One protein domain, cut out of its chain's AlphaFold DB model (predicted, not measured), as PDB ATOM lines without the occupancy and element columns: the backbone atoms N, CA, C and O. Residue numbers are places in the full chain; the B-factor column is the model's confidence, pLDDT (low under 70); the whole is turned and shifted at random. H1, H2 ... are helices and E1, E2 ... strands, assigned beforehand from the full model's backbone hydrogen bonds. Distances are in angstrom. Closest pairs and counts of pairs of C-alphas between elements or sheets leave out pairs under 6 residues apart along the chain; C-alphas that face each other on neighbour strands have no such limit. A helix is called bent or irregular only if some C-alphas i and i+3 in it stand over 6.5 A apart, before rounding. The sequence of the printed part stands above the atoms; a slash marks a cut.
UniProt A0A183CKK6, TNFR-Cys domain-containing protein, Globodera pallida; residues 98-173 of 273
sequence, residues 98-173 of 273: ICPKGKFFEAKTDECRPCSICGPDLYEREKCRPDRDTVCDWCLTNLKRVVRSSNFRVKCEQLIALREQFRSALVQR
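This is residues 98 to 173 of the 273 residues of the protein "TNFR-Cys domain-containing protein" of Globodera pallida (UniProt A0A183CKK6). The model is a long, thin chain of parts set one after another: a small two-stranded hairpin, E1 and E2, at one end, a second two-stranded hairpin, E3 and E4, in the middle, and the helix H1, whose first residues 150 to 156 pack mainly on E3 before the helix runs outward. Residues 164 to 173 of H1 stick out free at the other end, and the turn between E3 and E4 reaches back toward the first hairpin. The printed part has 76 residues with four named strands and one named helix, in the order E1, E2, E3, E4, H1; its class is mixed, helices and strands, and the two sheets, of order E1 - E2 and E3 - E4, are antiparallel. The whole is only just loose, close to extended, with a radius of gyration of the C-alphas of 16.7 A, and the C-alphas span 58 by 21 by 19 A, part of that length being the free arm of H1.

E3, the longest strand by residues, holds residues 122 to 126 and measures 11.7 A from first to last C-alpha, and E4 holds residues 135 to 138 and measures 10.5 A. The C-alpha of Leu 122, where E3 begins, is at (14.668, -39.944, -28.605). E1 holds residues 103 to 106 and measures 9.4 A; its first C-alpha, that of Lys 103, is at (23.100, -23.399, -34.708). E2 holds residues 111 to 114 and measures 9.9 A. H1 holds residues 150 to 173 and measures 35.5 A, ending at the C-alpha of Arg 173 at (1.589, -67.650, -23.031).

E3 and E4 are a hairpin of antiparallel neighbour strands, with an angle of 139 degrees between their directions. The C-alphas of Glu 124 and Cys 136 face each other at 4.8 A. N 125 and O 135 are within hydrogen-bond range at 2.9 A, and so are N 137 and O 123 at 3.0 A. H1 has 8 pairs of C-alphas within 8 A of E3, the closest being those of Tyr 123 and Phe 152 at 5.6 A. H1 has a kink of 47 degrees near residue 157. It is irregular, but only just: C-alphas 155 and 158 are 6.9 A apart, and its line is a rough one. In its backbone 17 of 20 O i to N i+4 pairs are within hydrogen-bond range. E1 and E2 are the other hairpin, antiparallel at 138 degrees. The C-alphas of Lys 103 and Pro 114 face each other at 4.3 A, and N 104 and O 113 are within hydrogen-bond range at 2.8 A, as are N 113 and O 104 at 2.8 A. E1 and E2 are each apart from E3, E4 and H1, with no C-alpha within 8 A.

The two C-alphas farthest apart are those of Ile 98 and Arg 173, the first and last printed residues, at 57.8 A. Without the free residues 164 to 173, the other 66 residues span 43 by 19 by 17 A, with a radius of gyration of 13.9 A. Of the element centres, that of E3 is nearest to the mean of the C-alphas, at 1.5 A, and that of E2 is farthest from it, at 20.3 A. The link from E1 to E2 is tight, those from E2 to E3 and from E3 to E4 are short, and the link from E4 to H1, 11 residues, is long. The printed part has no cut. The mean pLDDT of the printed part is 84.8, and it is under 70 in 11 residues, 141 to 149 and 172 to 173.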
ATOM      1  N   ILE A  98      24.619 -17.381 -42.501       87.25
ATOM      2  CA  ILE A  98      25.333 -18.629 -42.257       87.25
ATOM      3  C   ILE A  98      25.497 -18.686 -40.750       87.25
ATOM      4  O   ILE A  98      26.394 -18.068 -40.176       87.25
ATOM      5  N   CYS A  99      24.593 -19.408 -40.096       93.12
ATOM      6  CA  CYS A  99      24.727 -19.674 -38.679       93.12
ATOM      7  C   CYS A  99      25.998 -20.503 -38.415       93.12
ATOM      8  O   CYS A  99      26.365 -21.365 -39.224       93.12
ATOM      9  N   PRO A 100      26.688 -20.263 -37.286       94.88
ATOM     10  CA  PRO A 100      27.840 -21.069 -36.900       94.88
ATOM     11  C   PRO A 100      27.432 -22.537 -36.693       94.88
ATOM     12  O   PRO A 100      26.272 -22.841 -36.413       94.88
ATOM     13  N   LYS A 101      28.398 -23.459 -36.805       94.69
ATOM     14  CA  LYS A 101      28.159 -24.898 -36.601       94.69
ATOM     15  C   LYS A 101      27.477 -25.147 -35.248       94.69
ATOM     16  O   LYS A 101      27.913 -24.615 -34.231       94.69
ATOM     17  N   GLY A 102      26.425 -25.969 -35.250       95.25
ATOM     18  CA  GLY A 102      25.616 -26.242 -34.055       95.25
ATOM     19  C   GLY A 102      24.520 -25.206 -33.778       95.25
ATOM     20  O   GLY A 102      23.905 -25.246 -32.711       95.25
ATOM     21  N   LYS A 103      24.258 -24.294 -34.722       97.56
ATOM     22  CA  LYS A 103      23.100 -23.399 -34.708       97.56
ATOM     23  C   LYS A 103      22.326 -23.481 -36.024       97.56
ATOM     24  O   LYS A 103      22.922 -23.714 -37.076       97.56
ATOM     25  N   PHE A 104      21.023 -23.234 -35.958       96.12
ATOM     26  CA  PHE A 104      20.140 -23.095 -37.112       96.12
ATOM     27  C   PHE A 104      19.481 -21.713 -37.110       96.12
ATOM     28  O   PHE A 104      19.328 -21.082 -36.064       96.12
ATOM     29  N   PHE A 105      19.118 -21.223 -38.287       95.38
ATOM     30  CA  PHE A 105      18.460 -19.940 -38.467       95.38
ATOM     31  C   PHE A 105      16.946 -20.092 -38.296       95.38
ATOM     32  O   PHE A 105      16.309 -20.855 -39.024       95.38
ATOM     33  N   GLU A 106      16.352 -19.359 -37.354       95.75
ATOM     34  CA  GLU A 106      14.907 -19.372 -37.146       95.75
ATOM     35  C   GLU A 106      14.252 -18.160 -37.825       95.75
ATOM     36  O   GLU A 106      14.297 -17.038 -37.328       95.75
ATOM     37  N   ALA A 107      13.560 -18.399 -38.943       90.81
ATOM     38  CA  ALA A 107      12.946 -17.341 -39.757       90.81
ATOM     39  C   ALA A 107      11.918 -16.467 -39.010       90.81
ATOM     40  O   ALA A 107      11.619 -15.361 -39.447       90.81
ATOM     41  N   LYS A 108      11.353 -16.955 -37.897       93.62
ATOM     42  CA  LYS A 108      10.390 -16.198 -37.080       93.62
ATOM     43  C   LYS A 108      11.050 -15.120 -36.225       93.62
ATOM     44  O   LYS A 108      10.397 -14.133 -35.906       93.62
ATOM     45  N   THR A 109      12.287 -15.354 -35.799       94.38
ATOM     46  CA  THR A 109      13.017 -14.488 -34.865       94.38
ATOM     47  C   THR A 109      14.178 -13.767 -35.538       94.38
ATOM     48  O   THR A 109      14.728 -12.861 -34.931       94.38
ATOM     49  N   ASP A 110      14.502 -14.130 -36.786       92.25
ATOM     50  CA  ASP A 110      15.639 -13.601 -37.556       92.25
ATOM     51  C   ASP A 110      16.983 -13.797 -36.824       92.25
ATOM     52  O   ASP A 110      17.936 -13.038 -36.980       92.25
ATOM     53  N   GLU A 111      17.071 -14.851 -36.006       95.44
ATOM     54  CA  GLU A 111      18.218 -15.145 -35.149       95.44
ATOM     55  C   GLU A 111      18.720 -16.585 -35.330       95.44
ATOM     56  O   GLU A 111      17.967 -17.523 -35.612       95.44
ATOM     57  N   CYS A 112      20.024 -16.779 -35.118       96.50
ATOM     58  CA  CYS A 112      20.637 -18.105 -35.064       96.50
ATOM     59  C   CYS A 112      20.458 -18.730 -33.676       96.50
ATOM     60  O   CYS A 112      21.098 -18.310 -32.705       96.50
ATOM     61  N   ARG A 113      19.664 -19.796 -33.594       97.12
ATOM     62  CA  ARG A 113      19.387 -20.538 -32.361       97.12
ATOM     63  C   ARG A 113      20.225 -21.809 -32.253       97.12
ATOM     64  O   ARG A 113      20.574 -22.392 -33.275       97.12
ATOM     65  N   PRO A 114      20.602 -22.236 -31.034       97.94
ATOM     66  CA  PRO A 114      21.287 -23.510 -30.845       97.94
ATOM     67  C   PRO A 114      20.391 -24.667 -31.286       97.94
ATOM     68  O   PRO A 114      19.184 -24.633 -31.060       97.94
ATOM     69  N   CYS A 115      20.995 -25.683 -31.898       97.88
ATOM     70  CA  CYS A 115      20.273 -26.886 -32.287       97.88
ATOM     71  C   CYS A 115      19.723 -27.619 -31.058       97.88
ATOM     72  O   CYS A 115      20.412 -27.756 -30.041       97.88
ATOM     73  N   SER A 116      18.511 -28.147 -31.179       97.06
ATOM     74  CA  SER A 116      17.881 -28.986 -30.168       97.06
ATOM     75  C   SER A 116      18.665 -30.285 -29.967       97.06
ATOM     76  O   SER A 116      19.144 -30.907 -30.920       97.06
ATOM     77  N   ILE A 117      18.788 -30.710 -28.708       95.62
ATOM     78  CA  ILE A 117      19.425 -31.975 -28.329       95.62
ATOM     79  C   ILE A 117      18.322 -32.997 -28.062       95.62
ATOM     80  O   ILE A 117      17.459 -32.777 -27.214       95.62
ATOM     81  N   CYS A 118      18.360 -34.131 -28.761       92.88
ATOM     82  CA  CYS A 118      17.386 -35.195 -28.541       92.88
ATOM     83  C   CYS A 118      17.569 -35.832 -27.158       92.88
ATOM     84  O   CYS A 118      18.679 -36.246 -26.804       92.88
ATOM     85  N   GLY A 119      16.462 -35.950 -26.417       88.12
ATOM     86  CA  GLY A 119      16.400 -36.575 -25.095       88.12
ATOM     87  C   GLY A 119      16.870 -38.041 -25.060       88.12
ATOM     88  O   GLY A 119      17.242 -38.609 -26.092       88.12
ATOM     89  N   PRO A 120      16.888 -38.676 -23.877       82.56
ATOM     90  CA  PRO A 120      17.412 -40.034 -23.710       82.56
ATOM     91  C   PRO A 120      16.645 -41.074 -24.541       82.56
ATOM     92  O   PRO A 120      17.279 -41.888 -25.207       82.56
ATOM     93  N   ASP A 121      15.316 -40.961 -24.608       81.00
ATOM     94  CA  ASP A 121      14.434 -41.914 -25.309       81.00
ATOM     95  C   ASP A 121      14.176 -41.555 -26.785       81.00
ATOM     96  O   ASP A 121      13.407 -42.216 -27.490       81.00
ATOM     97  N   LEU A 122      14.822 -40.486 -27.262       86.25
ATOM     98  CA  LEU A 122      14.668 -39.944 -28.605       86.25
ATOM     99  C   LEU A 122      15.975 -40.088 -29.387       86.25
ATOM    100  O   LEU A 122      17.066 -39.764 -28.896       86.25
ATOM    101  N   TYR A 123      15.868 -40.517 -30.641       87.56
ATOM    102  CA  TYR A 123      17.006 -40.564 -31.553       87.56
ATOM    103  C   TYR A 123      16.971 -39.390 -32.531       87.56
ATOM    104  O   TYR A 123      15.922 -38.836 -32.855       87.56
ATOM    105  N   GLU A 124      18.154 -39.019 -33.010       91.25
ATOM    106  CA  GLU A 124      18.317 -37.996 -34.035       91.25
ATOM    107  C   GLU A 124      17.959 -38.588 -35.401       91.25
ATOM    108  O   GLU A 124      18.691 -39.419 -35.959       91.25
ATOM    109  N   ARG A 125      16.795 -38.185 -35.913       89.00
ATOM    110  CA  ARG A 125      16.295 -38.594 -37.223       89.00
ATOM    111  C   ARG A 125      16.922 -37.762 -38.332       89.00
ATOM    112  O   ARG A 125      17.352 -38.324 -39.338       89.00
ATOM    113  N   GLU A 126      17.008 -36.449 -38.138       90.81
ATOM    114  CA  GLU A 126      17.699 -35.534 -39.049       90.81
ATOM    115  C   GLU A 126      18.696 -34.680 -38.274       90.81
ATOM    116  O   GLU A 126      18.357 -34.104 -37.239       90.81
ATOM    117  N   LYS A 127      19.927 -34.604 -38.797       93.88
ATOM    118  CA  LYS A 127      20.980 -33.775 -38.214       93.88
ATOM    119  C   LYS A 127      20.678 -32.301 -38.409       93.88
ATOM    120  O   LYS A 127      20.229 -31.914 -39.488       93.88
ATOM    121  N   CYS A 128      21.017 -31.496 -37.406       95.75
ATOM    122  CA  CYS A 128      20.879 -30.048 -37.486       95.75
ATOM    123  C   CYS A 128      21.619 -29.461 -38.697       95.75
ATOM    124  O   CYS A 128      22.752 -29.849 -39.010       95.75
ATOM    125  N   ARG A 129      20.982 -28.495 -39.360       94.88
ATOM    126  CA  ARG A 129      21.519 -27.757 -40.508       94.88
ATOM    127  C   ARG A 129      21.375 -26.251 -40.277       94.88
ATOM    128  O   ARG A 129      20.559 -25.838 -39.464       94.88
ATOM    129  N   PRO A 130      22.110 -25.398 -41.013       94.00
ATOM    130  CA  PRO A 130      21.975 -23.949 -40.865       94.00
ATOM    131  C   PRO A 130      20.553 -23.425 -41.113       94.00
ATOM    132  O   PRO A 130      20.205 -22.373 -40.596       94.00
ATOM    133  N   ASP A 131      19.731 -24.142 -41.880       93.38
ATOM    134  CA  ASP A 131      18.356 -23.776 -42.229       93.38
ATOM    135  C   ASP A 131      17.278 -24.504 -41.406       93.38
ATOM    136  O   ASP A 131      16.100 -24.165 -41.521       93.38
ATOM    137  N   ARG A 132      17.645 -25.526 -40.617       94.69
ATOM    138  CA  ARG A 132      16.688 -26.399 -39.918       94.69
ATOM    139  C   ARG A 132      17.248 -26.956 -38.617       94.69
ATOM    140  O   ARG A 132      18.387 -27.417 -38.571       94.69
ATOM    141  N   ASP A 133      16.399 -26.983 -37.597       97.19
ATOM    142  CA  ASP A 133      16.719 -27.605 -36.313       97.19
ATOM    143  C   ASP A 133      16.874 -29.134 -36.423       97.19
ATOM    144  O   ASP A 133      16.429 -29.761 -37.389       97.19
ATOM    145  N   THR A 134      17.494 -29.739 -35.411       95.75
ATOM    146  CA  THR A 134      17.540 -31.190 -35.210       95.75
ATOM    147  C   THR A 134      16.124 -31.757 -35.118       95.75
ATOM    148  O   THR A 134      15.309 -31.293 -34.320       95.75
ATOM    149  N   VAL A 135      15.841 -32.825 -35.868       93.94
ATOM    150  CA  VAL A 135      14.563 -33.545 -35.759       93.94
ATOM    151  C   VAL A 135      14.769 -34.802 -34.929       93.94
ATOM    152  O   VAL A 135      15.518 -35.703 -35.319       93.94
ATOM    153  N   CYS A 136      14.084 -34.865 -33.791       92.62
ATOM    154  CA  CYS A 136      14.099 -36.003 -32.881       92.62
ATOM    155  C   CYS A 136      12.849 -36.863 -33.081       92.62
ATOM    156  O   CYS A 136      11.757 -36.333 -33.273       92.62
ATOM    157  N   ASP A 137      12.999 -38.184 -33.025       90.12
ATOM    158  CA  ASP A 137      11.890 -39.129 -33.191       90.12
ATOM    159  C   ASP A 137      12.003 -40.268 -32.162       90.12
ATOM    160  O   ASP A 137      13.057 -40.488 -31.555       90.12
ATOM    161  N   TRP A 138      10.900 -40.978 -31.943       88.00
ATOM    162  CA  TRP A 138      10.795 -42.056 -30.961       88.00
ATOM    163  C   TRP A 138      11.284 -43.387 -31.528       88.00
ATOM    164  O   TRP A 138      10.922 -43.786 -32.633       88.00
ATOM    165  N   CYS A 139      12.036 -44.150 -30.733       81.44
ATOM    166  CA  CYS A 139      12.589 -45.445 -31.150       81.44
ATOM    167  C   CYS A 139      11.537 -46.482 -31.612       81.44
ATOM    168  O   CYS A 139      11.869 -47.418 -32.338       81.44
ATOM    169  N   LEU A 140      10.270 -46.350 -31.197       76.31
ATOM    170  CA  LEU A 140       9.244 -47.392 -31.349       76.31
ATOM    171  C   LEU A 140       8.271 -47.185 -32.516       76.31
ATOM    172  O   LEU A 140       7.542 -48.122 -32.855       76.31
ATOM    173  N   THR A 141       8.247 -46.001 -33.130       69.25
ATOM    174  CA  THR A 141       7.206 -45.618 -34.098       69.25
ATOM    175  C   THR A 141       7.447 -46.157 -35.509       69.25
ATOM    176  O   THR A 141       6.475 -46.340 -36.233       69.25
ATOM    177  N   ASN A 142       8.686 -46.472 -35.927       65.50
ATOM    178  CA  ASN A 142       8.960 -46.920 -37.307       65.50
ATOM    179  C   ASN A 142      10.258 -47.743 -37.493       65.50
ATOM    180  O   ASN A 142      11.155 -47.367 -38.244       65.50
ATOM    181  N   LEU A 143      10.334 -48.934 -36.892       66.50
ATOM    182  CA  LEU A 143      11.510 -49.828 -36.974       66.50
ATOM    183  C   LEU A 143      11.933 -50.213 -38.409       66.50
ATOM    184  O   LEU A 143      13.104 -50.477 -38.658       66.50
ATOM    185  N   LYS A 144      11.004 -50.212 -39.376       66.56
ATOM    186  CA  LYS A 144      11.275 -50.645 -40.760       66.56
ATOM    187  C   LYS A 144      12.029 -49.621 -41.622       66.56
ATOM    188  O   LYS A 144      12.586 -50.007 -42.642       66.56
ATOM    189  N   ARG A 145      12.030 -48.326 -41.272       61.91
ATOM    190  CA  ARG A 145      12.611 -47.253 -42.120       61.91
ATOM    191  C   ARG A 145      13.951 -46.700 -41.628       61.91
ATOM    192  O   ARG A 145      14.559 -45.904 -42.336       61.91
ATOM    193  N   VAL A 146      14.428 -47.097 -40.448       58.28
ATOM    194  CA  VAL A 146      15.421 -46.307 -39.693       58.28
ATOM    195  C   VAL A 146      16.721 -47.085 -39.460       58.28
ATOM    196  O   VAL A 146      17.187 -47.237 -38.342       58.28
ATOM    197  N   VAL A 147      17.339 -47.594 -40.528       57.41
ATOM    198  CA  VAL A 147      18.580 -48.399 -40.409       57.41
ATOM    199  C   VAL A 147      19.856 -47.597 -40.723       57.41
ATOM    200  O   VAL A 147      20.958 -48.112 -40.593       57.41
ATOM    201  N   ARG A 148      19.769 -46.314 -41.106       61.28
ATOM    202  CA  ARG A 148      20.954 -45.560 -41.587       61.28
ATOM    203  C   ARG A 148      21.544 -44.516 -40.631       61.28
ATOM    204  O   ARG A 148      22.593 -43.960 -40.938       61.28
ATOM    205  N   SER A 149      20.920 -44.248 -39.486       67.50
ATOM    206  CA  SER A 149      21.445 -43.292 -38.496       67.50
ATOM    207  C   SER A 149      22.378 -44.002 -37.508       67.50
ATOM    208  O   SER A 149      21.957 -44.936 -36.828       67.50
ATOM    209  N   SER A 150      23.636 -43.558 -37.388       72.75
ATOM    210  CA  SER A 150      24.608 -44.123 -36.431       72.75
ATOM    211  C   SER A 150      24.151 -43.997 -34.971       72.75
ATOM    212  O   SER A 150      24.452 -44.859 -34.150       72.75
ATOM    213  N   ASN A 151      23.379 -42.950 -34.660       73.69
ATOM    214  CA  ASN A 151      22.863 -42.670 -33.317       73.69
ATOM    215  C   ASN A 151      21.631 -43.516 -32.963       73.69
ATOM    216  O   ASN A 151      21.342 -43.706 -31.782       73.69
ATOM    217  N   PHE A 152      20.920 -44.044 -33.965       80.19
ATOM    218  CA  PHE A 152      19.742 -44.882 -33.746       80.19
ATOM    219  C   PHE A 152      20.104 -46.170 -33.010       80.19
ATOM    220  O   PHE A 152      19.460 -46.520 -32.029       80.19
ATOM    221  N   ARG A 153      21.168 -46.850 -33.450       77.25
ATOM    222  CA  ARG A 153      21.553 -48.149 -32.893       77.25
ATOM    223  C   ARG A 153      21.919 -48.034 -31.412       77.25
ATOM    224  O   ARG A 153      21.321 -48.706 -30.590       77.25
ATOM    225  N   VAL A 154      22.776 -47.079 -31.051       79.94
ATOM    226  CA  VAL A 154      23.230 -46.905 -29.660       79.94
ATOM    227  C   VAL A 154      22.077 -46.612 -28.692       79.94
ATOM    228  O   VAL A 154      22.051 -47.165 -27.597       79.94
ATOM    229  N   LYS A 155      21.118 -45.760 -29.081       78.38
ATOM    230  CA  LYS A 155      20.003 -45.380 -28.198       78.38
ATOM    231  C   LYS A 155      18.838 -46.371 -28.224       78.38
ATOM    232  O   LYS A 155      18.246 -46.646 -27.187       78.38
ATOM    233  N   CYS A 156      18.492 -46.907 -29.392       82.94
ATOM    234  CA  CYS A 156      17.264 -47.683 -29.562       82.94
ATOM    235  C   CYS A 156      17.459 -49.203 -29.444       82.94
ATOM    236  O   CYS A 156      16.476 -49.903 -29.211       82.94
ATOM    237  N   GLU A 157      18.680 -49.740 -29.566       82.56
ATOM    238  CA  GLU A 157      18.940 -51.193 -29.519       82.56
ATOM    239  C   GLU A 157      18.521 -51.814 -28.175       82.56
ATOM    240  O   GLU A 157      17.918 -52.886 -28.159       82.56
ATOM    241  N   GLN A 158      18.693 -51.097 -27.056       80.19
ATOM    242  CA  GLN A 158      18.232 -51.558 -25.737       80.19
ATOM    243  C   GLN A 158      16.700 -51.662 -25.646       80.19
ATOM    244  O   GLN A 158      16.166 -52.639 -25.118       80.19
ATOM    245  N   LEU A 159      15.978 -50.680 -26.194       80.44
ATOM    246  CA  LEU A 159      14.511 -50.670 -26.207       80.44
ATOM    247  C   LEU A 159      13.942 -51.740 -27.148       80.44
ATOM    248  O   LEU A 159      12.904 -52.334 -26.855       80.44
ATOM    249  N   ILE A 160      14.630 -52.015 -28.259       81.94
ATOM    250  CA  ILE A 160      14.277 -53.102 -29.179       81.94
ATOM    251  C   ILE A 160      14.446 -54.454 -28.482       81.94
ATOM    252  O   ILE A 160      13.507 -55.250 -28.492       81.94
ATOM    253  N   ALA A 161      15.577 -54.674 -27.803       82.69
ATOM    254  CA  ALA A 161      15.835 -55.908 -27.065       82.69
ATOM    255  C   ALA A 161      14.772 -56.169 -25.981       82.69
ATOM    256  O   ALA A 161      14.233 -57.272 -25.887       82.69
ATOM    257  N   LEU A 162      14.395 -55.142 -25.210       82.69
ATOM    258  CA  LEU A 162      13.310 -55.239 -24.226       82.69
ATOM    259  C   LEU A 162      11.973 -55.605 -24.881       82.69
ATOM    260  O   LEU A 162      11.255 -56.481 -24.399       82.69
ATOM    261  N   ARG A 163      11.627 -54.970 -26.006       83.25
ATOM    262  CA  ARG A 163      10.383 -55.265 -26.731       83.25
ATOM    263  C   ARG A 163      10.344 -56.707 -27.238       83.25
ATOM    264  O   ARG A 163       9.291 -57.341 -27.172       83.25
ATOM    265  N   GLU A 164      11.460 -57.223 -27.741       85.06
ATOM    266  CA  GLU A 164      11.570 -58.614 -28.188       85.06
ATOM    267  C   GLU A 164      11.424 -59.605 -27.028       85.06
ATOM    268  O   GLU A 164      10.720 -60.606 -27.179       85.06
ATOM    269  N   GLN A 165      11.971 -59.292 -25.848       85.81
ATOM    270  CA  GLN A 165      11.764 -60.084 -24.629       85.81
ATOM    271  C   GLN A 165      10.292 -60.116 -24.192       85.81
ATOM    272  O   GLN A 165       9.755 -61.180 -23.887       85.81
ATOM    273  N   PHE A 166       9.597 -58.975 -24.208       84.44
ATOM    274  CA  PHE A 166       8.166 -58.955 -23.891       84.44
ATOM    275  C   PHE A 166       7.336 -59.710 -24.931       84.44
ATOM    276  O   PHE A 166       6.392 -60.418 -24.580       84.44
ATOM    277  N   ARG A 167       7.685 -59.596 -26.217       83.12
ATOM    278  CA  ARG A 167       6.975 -60.296 -27.289       83.12
ATOM    279  C   ARG A 167       7.142 -61.810 -27.182       83.12
ATOM    280  O   ARG A 167       6.149 -62.521 -27.309       83.12
ATOM    281  N   SER A 168       8.352 -62.304 -26.926       82.69
ATOM    282  CA  SER A 168       8.597 -63.740 -26.751       82.69
ATOM    283  C   SER A 168       7.881 -64.293 -25.513       82.69
ATOM    284  O   SER A 168       7.251 -65.349 -25.600       82.69
ATOM    285  N   ALA A 169       7.850 -63.536 -24.411       76.50
ATOM    286  CA  ALA A 169       7.095 -63.896 -23.209       76.50
ATOM    287  C   ALA A 169       5.572 -63.964 -23.448       76.50
ATOM    288  O   ALA A 169       4.895 -64.855 -22.929       76.50
ATOM    289  N   LEU A 170       5.014 -63.053 -24.254       78.00
ATOM    290  CA  LEU A 170       3.588 -63.060 -24.598       78.00
ATOM    291  C   LEU A 170       3.215 -64.221 -25.532       78.00
ATOM    292  O   LEU A 170       2.182 -64.856 -25.321       78.00
ATOM    293  N   VAL A 171       4.061 -64.541 -26.516       78.31
ATOM    294  CA  VAL A 171       3.829 -65.666 -27.444       78.31
ATOM    295  C   VAL A 171       3.901 -67.015 -26.719       78.31
ATOM    296  O   VAL A 171       3.076 -67.893 -26.971       78.31
ATOM    297  N   GLN A 172       4.810 -67.188 -25.754       69.94
ATOM    298  CA  GLN A 172       4.849 -68.416 -24.948       69.94
ATOM    299  C   GLN A 172       3.562 -68.635 -24.138       69.94
ATOM    300  O   GLN A 172       3.137 -69.775 -23.956       69.94
ATOM    301  N   ARG A 173       2.887 -67.559 -23.714       60.22
ATOM    302  CA  ARG A 173       1.589 -67.650 -23.031       60.22
ATOM    303  C   ARG A 173       0.441 -68.067 -23.948       60.22
ATOM    304  O   ARG A 173      -0.496 -68.687 -23.458       60.22
TER     305      ARG A 173